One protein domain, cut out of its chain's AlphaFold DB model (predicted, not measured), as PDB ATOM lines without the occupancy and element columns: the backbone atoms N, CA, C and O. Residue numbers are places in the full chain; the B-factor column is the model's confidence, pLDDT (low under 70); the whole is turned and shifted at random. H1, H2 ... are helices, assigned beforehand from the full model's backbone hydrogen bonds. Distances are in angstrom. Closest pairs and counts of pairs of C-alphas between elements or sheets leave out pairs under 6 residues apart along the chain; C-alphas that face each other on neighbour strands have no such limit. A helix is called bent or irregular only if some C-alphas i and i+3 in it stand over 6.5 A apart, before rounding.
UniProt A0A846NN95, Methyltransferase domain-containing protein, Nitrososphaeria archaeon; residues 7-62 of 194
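This is residues 7 to 62 of the 194 residues of the protein "Methyltransferase domain-containing protein" of Nitrososphaeria archaeon (UniProt A0A846NN95). H2 and H3 make a V, meeting near their ends, and short H1 folds back on the first part of H2. H3 is bent, and residues 41 to 62 stick out. The 56 printed residues include three named helices, H1, H2, H3: all helix, loose, radius of gyration of the C-alphas 13.3 A, spans 38 by 23 by 16 A.

H1, residues 7 to 14, and H2, residues 16 to 31, form a helical hairpin: they touch, H2 with residues 17 to 23 alone, opposite ways at a steep tilt of 45 degrees; the closest C-alphas, of Lys 7 and Gly 19, are 5.0 A apart. H3, residues 36 to 61, assigned as one helix by its hydrogen bonds, is bent: C-alphas 45 and 48 are 7.5 A apart, and its arms H3a, residues 36 to 45, and H3b, residues 48 to 61, stand at a steep tilt of 53 degrees. H2, with residues 26 to 30 alone, only just touches H3a, with 3 pairs of C-alphas within 8 A, the closest those of Ile 30 and Glu 36, 6.3 A. H3b touches no helix. In H1, H2, H3a and H3b every O i to N i+4 pair is within hydrogen-bond range.

H1, 10.0 A long, begins at C-alpha 7 (277.896, 259.322, 291.331). H2 measures 22.5 A, H3a 14.3 A and H3b 19.9 A, ending at C-alpha 61 (281.100, 256.166, 319.952).

The C-alphas farthest apart, of Gly 33 and Ala 62, are 37.7 A apart. The printed part has no cut, both links are tight, and no printed residue is under 70 in pLDDT.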
ATOM      1  N   LYS A   7     279.039 260.190 291.578       93.00
ATOM      2  CA  LYS A   7     277.896 259.322 291.331       93.00
ATOM      3  C   LYS A   7     278.364 257.879 291.263       93.00
ATOM      4  O   LYS A   7     277.821 257.067 291.999       93.00
ATOM      5  N   ASP A   8     279.388 257.578 290.471       93.06
ATOM      6  CA  ASP A   8     279.913 256.213 290.343       93.06
ATOM      7  C   ASP A   8     280.366 255.653 291.696       93.06
ATOM      8  O   ASP A   8     280.077 254.506 292.029       93.06
ATOM      9  N   VAL A   9     281.012 256.482 292.524       92.31
ATOM     10  CA  VAL A   9     281.426 256.103 293.887       92.31
ATOM     11  C   VAL A   9     280.219 255.784 294.770       92.31
ATOM     12  O   VAL A   9     280.236 254.814 295.526       92.31
ATOM     13  N   ILE A  10     279.161 256.591 294.692       93.50
ATOM     14  CA  ILE A  10     277.926 256.365 295.448       93.50
ATOM     15  C   ILE A  10     277.196 255.127 294.928       93.50
ATOM     16  O   ILE A  10     276.683 254.358 295.735       93.50
ATOM     17  N   VAL A  11     277.161 254.907 293.614       93.69
ATOM     18  CA  VAL A  11     276.505 253.753 292.989       93.69
ATOM     19  C   VAL A  11     277.221 252.455 293.351       93.69
ATOM     20  O   VAL A  11     276.549 251.489 293.709       93.69
ATOM     21  N   ASP A  12     278.554 252.434 293.351       92.44
ATOM     22  CA  ASP A  12     279.345 251.253 293.727       92.44
ATOM     23  C   ASP A  12     279.053 250.789 295.166       92.44
ATOM     24  O   ASP A  12     278.994 249.592 295.449       92.44
ATOM     25  N   VAL A  13     278.802 251.733 296.081       89.94
ATOM     26  CA  VAL A  13     278.578 251.433 297.505       89.94
ATOM     27  C   VAL A  13     277.093 251.283 297.854       89.94
ATOM     28  O   VAL A  13     276.717 250.392 298.617       89.94
ATOM     29  N   PHE A  14     276.240 252.163 297.331       90.31
ATOM     30  CA  PHE A  14     274.845 252.321 297.752       90.31
ATOM     31  C   PHE A  14     273.814 252.142 296.625       90.31
ATOM     32  O   PHE A  14     272.610 252.196 296.874       90.31
ATOM     33  N   GLY A  15     274.261 251.881 295.398       91.38
ATOM     34  CA  GLY A  15     273.405 251.566 294.259       91.38
ATOM     35  C   GLY A  15     272.793 252.773 293.541       91.38
ATOM     36  O   GLY A  15     272.893 253.928 293.961       91.38
ATOM     37  N   GLU A  16     272.118 252.470 292.433       93.31
ATOM     38  CA  GLU A  16     271.595 253.447 291.465       93.31
ATOM     39  C   GLU A  16     270.633 254.470 292.074       93.31
ATOM     40  O   GLU A  16     270.739 255.662 291.799       93.31
ATOM     41  N   ALA A  17     269.727 254.041 292.959       92.94
ATOM     42  CA  ALA A  17     268.757 254.946 293.582       92.94
ATOM     43  C   ALA A  17     269.440 256.055 294.402       92.94
ATOM     44  O   ALA A  17     268.987 257.200 294.418       92.94
ATOM     45  N   ARG A  18     270.563 255.739 295.056       93.88
ATOM     46  CA  ARG A  18     271.352 256.706 295.828       93.88
ATOM     47  C   ARG A  18     272.194 257.602 294.928       93.88
ATOM     48  O   ARG A  18     272.308 258.788 295.227       93.88
ATOM     49  N   GLY A  19     272.701 257.075 293.814       95.62
ATOM     50  CA  GLY A  19     273.315 257.886 292.760       95.62
ATOM     51  C   GLY A  19     272.329 258.900 292.167       95.62
ATOM     52  O   GLY A  19     272.641 260.083 292.072       95.62
ATOM     53  N   ALA A  20     271.105 258.468 291.854       96.62
ATOM     54  CA  ALA A  20     270.042 259.343 291.361       96.62
ATOM     55  C   ALA A  20     269.641 260.411 292.393       96.62
ATOM     56  O   ALA A  20     269.450 261.570 292.025       96.62
ATOM     57  N   LEU A  21     269.564 260.051 293.683       96.75
ATOM     58  CA  LEU A  21     269.320 261.022 294.753       96.75
ATOM     59  C   LEU A  21     270.449 262.052 294.846       96.75
ATOM     60  O   LEU A  21     270.166 263.239 294.972       96.75
ATOM     61  N   PHE A  22     271.709 261.627 294.763       96.62
ATOM     62  CA  PHE A  22     272.842 262.552 294.754       96.62
ATOM     63  C   PHE A  22     272.728 263.577 293.620       96.62
ATOM     64  O   PHE A  22     272.873 264.774 293.851       96.62
ATOM     65  N   GLU A  23     272.398 263.138 292.406       96.56
ATOM     66  CA  GLU A  23     272.210 264.069 291.295       96.56
ATOM     67  C   GLU A  23     270.990 264.987 291.488       96.56
ATOM     68  O   GLU A  23     271.017 266.138 291.051       96.56
ATOM     69  N   ALA A  24     269.906 264.501 292.106       97.88
ATOM     70  CA  ALA A  24     268.743 265.326 292.438       97.88
ATOM     71  C   ALA A  24     269.108 266.432 293.443       97.88
ATOM     72  O   ALA A  24     268.734 267.584 293.241       97.88
ATOM     73  N   GLU A  25     269.907 266.107 294.459       97.38
ATOM     74  CA  GLU A  25     270.426 267.059 295.452       97.38
ATOM     75  C   GLU A  25     271.329 268.120 294.813       97.38
ATOM     76  O   GLU A  25     271.146 269.314 295.046       97.38
ATOM     77  N   ILE A  26     272.269 267.707 293.953       97.00
ATOM     78  CA  ILE A  26     273.136 268.642 293.225       97.00
ATOM     79  C   ILE A  26     272.295 269.608 292.386       97.00
ATOM     80  O   ILE A  26     272.500 270.817 292.465       97.00
ATOM     81  N   GLN A  27     271.310 269.108 291.635       97.31
ATOM     82  CA  GLN A  27     270.449 269.978 290.828       97.31
ATOM     83  C   GLN A  27     269.563 270.895 291.670       97.31
ATOM     84  O   GLN A  27     269.371 272.052 291.300       97.31
ATOM     85  N   HIS A  28     269.058 270.423 292.810       97.62
ATOM     86  CA  HIS A  28     268.308 271.267 293.734       97.62
ATOM     87  C   HIS A  28     269.176 272.420 294.264       97.62
ATOM     88  O   HIS A  28     268.756 273.577 294.239       97.62
ATOM     89  N   LEU A  29     270.420 272.140 294.668       97.56
ATOM     90  CA  LEU A  29     271.364 273.173 295.103       97.56
ATOM     91  C   LEU A  29     271.718 274.141 293.966       97.56
ATOM     92  O   LEU A  29     271.737 275.351 294.181       97.56
ATOM     93  N   ILE A  30     271.923 273.655 292.743       97.44
ATOM     94  CA  ILE A  30     272.127 274.531 291.579       97.44
ATOM     95  C   ILE A  30     270.912 275.445 291.372       97.44
ATOM     96  O   ILE A  30     271.073 276.653 291.195       97.44
ATOM     97  N   GLY A  31     269.691 274.912 291.494       96.50
ATOM     98  CA  GLY A  31     268.449 275.690 291.451       96.50
ATOM     99  C   GLY A  31     268.359 276.775 292.534       96.50
ATOM    100  O   GLY A  31     267.733 277.811 292.317       96.50
ATOM    101  N   ARG A  32     269.046 276.588 293.667       95.94
ATOM    102  CA  ARG A  32     269.195 277.583 294.746       95.94
ATOM    103  C   ARG A  32     270.310 278.609 294.506       95.94
ATOM    104  O   ARG A  32     270.508 279.487 295.343       95.94
ATOM    105  N   GLY A  33     271.025 278.519 293.386       97.38
ATOM    106  CA  GLY A  33     272.075 279.460 292.988       97.38
ATOM    107  C   GLY A  33     273.500 279.029 293.339       97.38
ATOM    108  O   GLY A  33     274.412 279.849 293.246       97.38
ATOM    109  N   TYR A  34     273.718 277.773 293.734       97.69
ATOM    110  CA  TYR A  34     275.071 277.245 293.915       97.69
ATOM    111  C   TYR A  34     275.720 276.942 292.554       97.69
ATOM    112  O   TYR A  34     275.072 276.424 291.647       97.69
ATOM    113  N   SER A  35     277.013 277.240 292.415       97.50
ATOM    114  CA  SER A  35     277.794 276.846 291.238       97.50
ATOM    115  C   SER A  35     278.063 275.341 291.269       97.50
ATOM    116  O   SER A  35     278.574 274.822 292.263       97.50
ATOM    117  N   GLU A  36     277.744 274.641 290.178       94.31
ATOM    118  CA  GLU A  36     278.040 273.211 290.028       94.31
ATOM    119  C   GLU A  36     279.545 272.935 290.165       94.31
ATOM    120  O   GLU A  36     279.945 272.025 290.889       94.31
ATOM    121  N   GLU A  37     280.382 273.770 289.544       94.38
ATOM    122  CA  GLU A  37     281.840 273.660 289.625       94.38
ATOM    123  C   GLU A  37     282.332 273.800 291.071       94.38
ATOM    124  O   GLU A  37     283.122 272.976 291.534       94.38
ATOM    125  N   ASP A  38     281.816 274.785 291.814       95.44
ATOM    126  CA  ASP A  38     282.219 275.006 293.207       95.44
ATOM    127  C   ASP A  38     281.756 273.864 294.119       95.44
ATOM    128  O   ASP A  38     282.513 273.432 294.993       95.44
ATOM    129  N   LEU A  39     280.540 273.343 293.913       95.19
ATOM    130  CA  LEU A  39     280.031 272.183 294.650       95.19
ATOM    131  C   LEU A  39     280.926 270.962 294.421       95.19
ATOM    132  O   LEU A  39     281.375 270.339 295.384       95.19
ATOM    133  N   HIS A  40     281.231 270.644 293.162       92.88
ATOM    134  CA  HIS A  40     282.082 269.507 292.820       92.88
ATOM    135  C   HIS A  40     283.512 269.680 293.343       92.88
ATOM    136  O   HIS A  40     284.046 268.758 293.964       92.88
ATOM    137  N   ALA A  41     284.112 270.862 293.180       92.62
ATOM    138  CA  ALA A  41     285.450 271.158 293.690       92.62
ATOM    139  C   ALA A  41     285.513 271.060 295.224       92.62
ATOM    140  O   ALA A  41     286.488 270.551 295.789       92.62
ATOM    141  N   PHE A  42     284.465 271.515 295.919       94.19
ATOM    142  CA  PHE A  42     284.364 271.382 297.366       94.19
ATOM    143  C   PHE A  42     284.271 269.913 297.790       94.19
ATOM    144  O   PHE A  42     285.016 269.486 298.677       94.19
ATOM    145  N   LEU A  43     283.401 269.128 297.150       94.00
ATOM    146  CA  LEU A  43     283.247 267.701 297.440       94.00
ATOM    147  C   LEU A  43     284.549 266.932 297.189       94.00
ATOM    148  O   LEU A  43     284.969 266.160 298.050       94.00
ATOM    149  N   GLU A  44     285.250 267.202 296.086       91.00
ATOM    150  CA  GLU A  44     286.531 266.555 295.759       91.00
ATOM    151  C   GLU A  44     287.590 266.815 296.821       91.00
ATOM    152  O   GLU A  44     288.335 265.916 297.217       91.00
ATOM    153  N   LYS A  45     287.620 268.039 297.340       90.88
ATOM    154  CA  LYS A  45     288.607 268.443 298.333       90.88
ATOM    155  C   LYS A  45     288.271 267.968 299.747       90.88
ATOM    156  O   LYS A  45     289.183 267.637 300.512       90.88
ATOM    157  N   PHE A  46     286.993 267.966 300.127       92.50
ATOM    158  CA  PHE A  46     286.591 267.846 301.532       92.50
ATOM    159  C   PHE A  46     285.718 266.634 301.867       92.50
ATOM    160  O   PHE A  46     285.734 266.210 303.023       92.50
ATOM    161  N   ALA A  47     284.983 266.033 300.925       92.25
ATOM    162  CA  ALA A  47     284.032 264.963 301.253       92.25
ATOM    163  C   ALA A  47     284.724 263.724 301.847       92.25
ATOM    164  O   ALA A  47     284.311 263.222 302.892       92.25
ATOM    165  N   LEU A  48     285.830 263.270 301.246       89.69
ATOM    166  CA  LEU A  48     286.569 262.111 301.758       89.69
ATOM    167  C   LEU A  48     287.205 262.394 303.126       89.69
ATOM    168  O   LEU A  48     287.095 261.585 304.045       89.69
ATOM    169  N   SER A  49     287.865 263.544 303.272       91.19
ATOM    170  CA  SER A  49     288.576 263.887 304.509       91.19
ATOM    171  C   SER A  49     287.610 264.044 305.683       91.19
ATOM    172  O   SER A  49     287.836 263.467 306.746       91.19
ATOM    173  N   THR A  50     286.491 264.740 305.482       93.94
ATOM    174  CA  THR A  50     285.421 264.840 306.486       93.94
ATOM    175  C   THR A  50     284.796 263.479 306.791       93.94
ATOM    176  O   THR A  50     284.652 263.126 307.965       93.94
ATOM    177  N   GLY A  51     284.511 262.670 305.765       91.62
ATOM    178  CA  GLY A  51     283.973 261.318 305.912       91.62
ATOM    179  C   GLY A  51     284.850 260.406 306.775       91.62
ATOM    180  O   GLY A  51     284.327 259.688 307.630       91.62
ATOM    181  N   ILE A  52     286.179 260.479 306.636       94.19
ATOM    182  CA  ILE A  52     287.128 259.716 307.465       94.19
ATOM    183  C   ILE A  52     286.960 260.072 308.947       94.19
ATOM    184  O   ILE A  52     286.806 259.177 309.781       94.19
ATOM    185  N   PHE A  53     286.944 261.362 309.292       95.25
ATOM    186  CA  PHE A  53     286.811 261.787 310.688       95.25
ATOM    187  C   PHE A  53     285.453 261.407 311.286       95.25
ATOM    188  O   PHE A  53     285.400 260.930 312.424       95.25
ATOM    189  N   PHE A  54     284.362 261.551 310.529       93.06
ATOM    190  CA  PHE A  54     283.040 261.119 310.987       93.06
ATOM    191  C   PHE A  54     282.961 259.604 311.169       93.06
ATOM    192  O   PHE A  54     282.437 259.153 312.187       93.06
ATOM    193  N   THR A  55     283.551 258.825 310.262       91.81
ATOM    194  CA  THR A  55     283.591 257.358 310.356       91.81
ATOM    195  C   THR A  55     284.382 256.904 311.583       91.81
ATOM    196  O   THR A  55     283.883 256.112 312.381       91.81
ATOM    197  N   LEU A  56     285.573 257.463 311.825       93.31
ATOM    198  CA  LEU A  56     286.346 257.174 313.041       93.31
ATOM    199  C   LEU A  56     285.584 257.583 314.312       93.31
ATOM    200  O   LEU A  56     285.594 256.864 315.310       93.31
ATOM    201  N   SER A  57     284.871 258.712 314.273       92.56
ATOM    202  CA  SER A  57     284.009 259.153 315.374       92.56
ATOM    203  C   SER A  57     282.821 258.211 315.605       92.56
ATOM    204  O   SER A  57     282.424 258.009 316.752       92.56
ATOM    205  N   MET A  58     282.243 257.614 314.556       91.38
ATOM    206  CA  MET A  58     281.224 256.565 314.687       91.38
ATOM    207  C   MET A  58     281.801 255.346 315.407       91.38
ATOM    208  O   MET A  58     281.253 254.976 316.437       91.38
ATOM    209  N   PHE A  59     282.948 254.817 314.970       91.75
ATOM    210  CA  PHE A  59     283.616 253.687 315.636       91.75
ATOM    211  C   PHE A  59     283.992 253.967 317.094       91.75
ATOM    212  O   PHE A  59     283.897 253.090 317.945       91.75
ATOM    213  N   ARG A  60     284.410 255.196 317.415       91.94
ATOM    214  CA  ARG A  60     284.741 255.574 318.796       91.94
ATOM    215  C   ARG A  60     283.509 255.597 319.709       91.94
ATOM    216  O   ARG A  60     283.636 255.354 320.904       91.94
ATOM    217  N   ARG A  61     282.342 255.977 319.178       92.00
ATOM    218  CA  ARG A  61     281.100 256.166 319.952       92.00
ATOM    219  C   ARG A  61     280.247 254.905 320.008       92.00
ATOM    220  O   ARG A  61     279.660 254.612 321.043       92.00
ATOM    221  N   ALA A  62     280.158 254.195 318.894       81.19
ATOM    222  CA  ALA A  62     279.433 252.951 318.764       81.19
ATOM    223  C   ALA A  62     280.435 251.824 319.010       81.19
ATOM    224  O   ALA A  62     281.335 251.617 318.205       81.19
TER     225      ALA A  62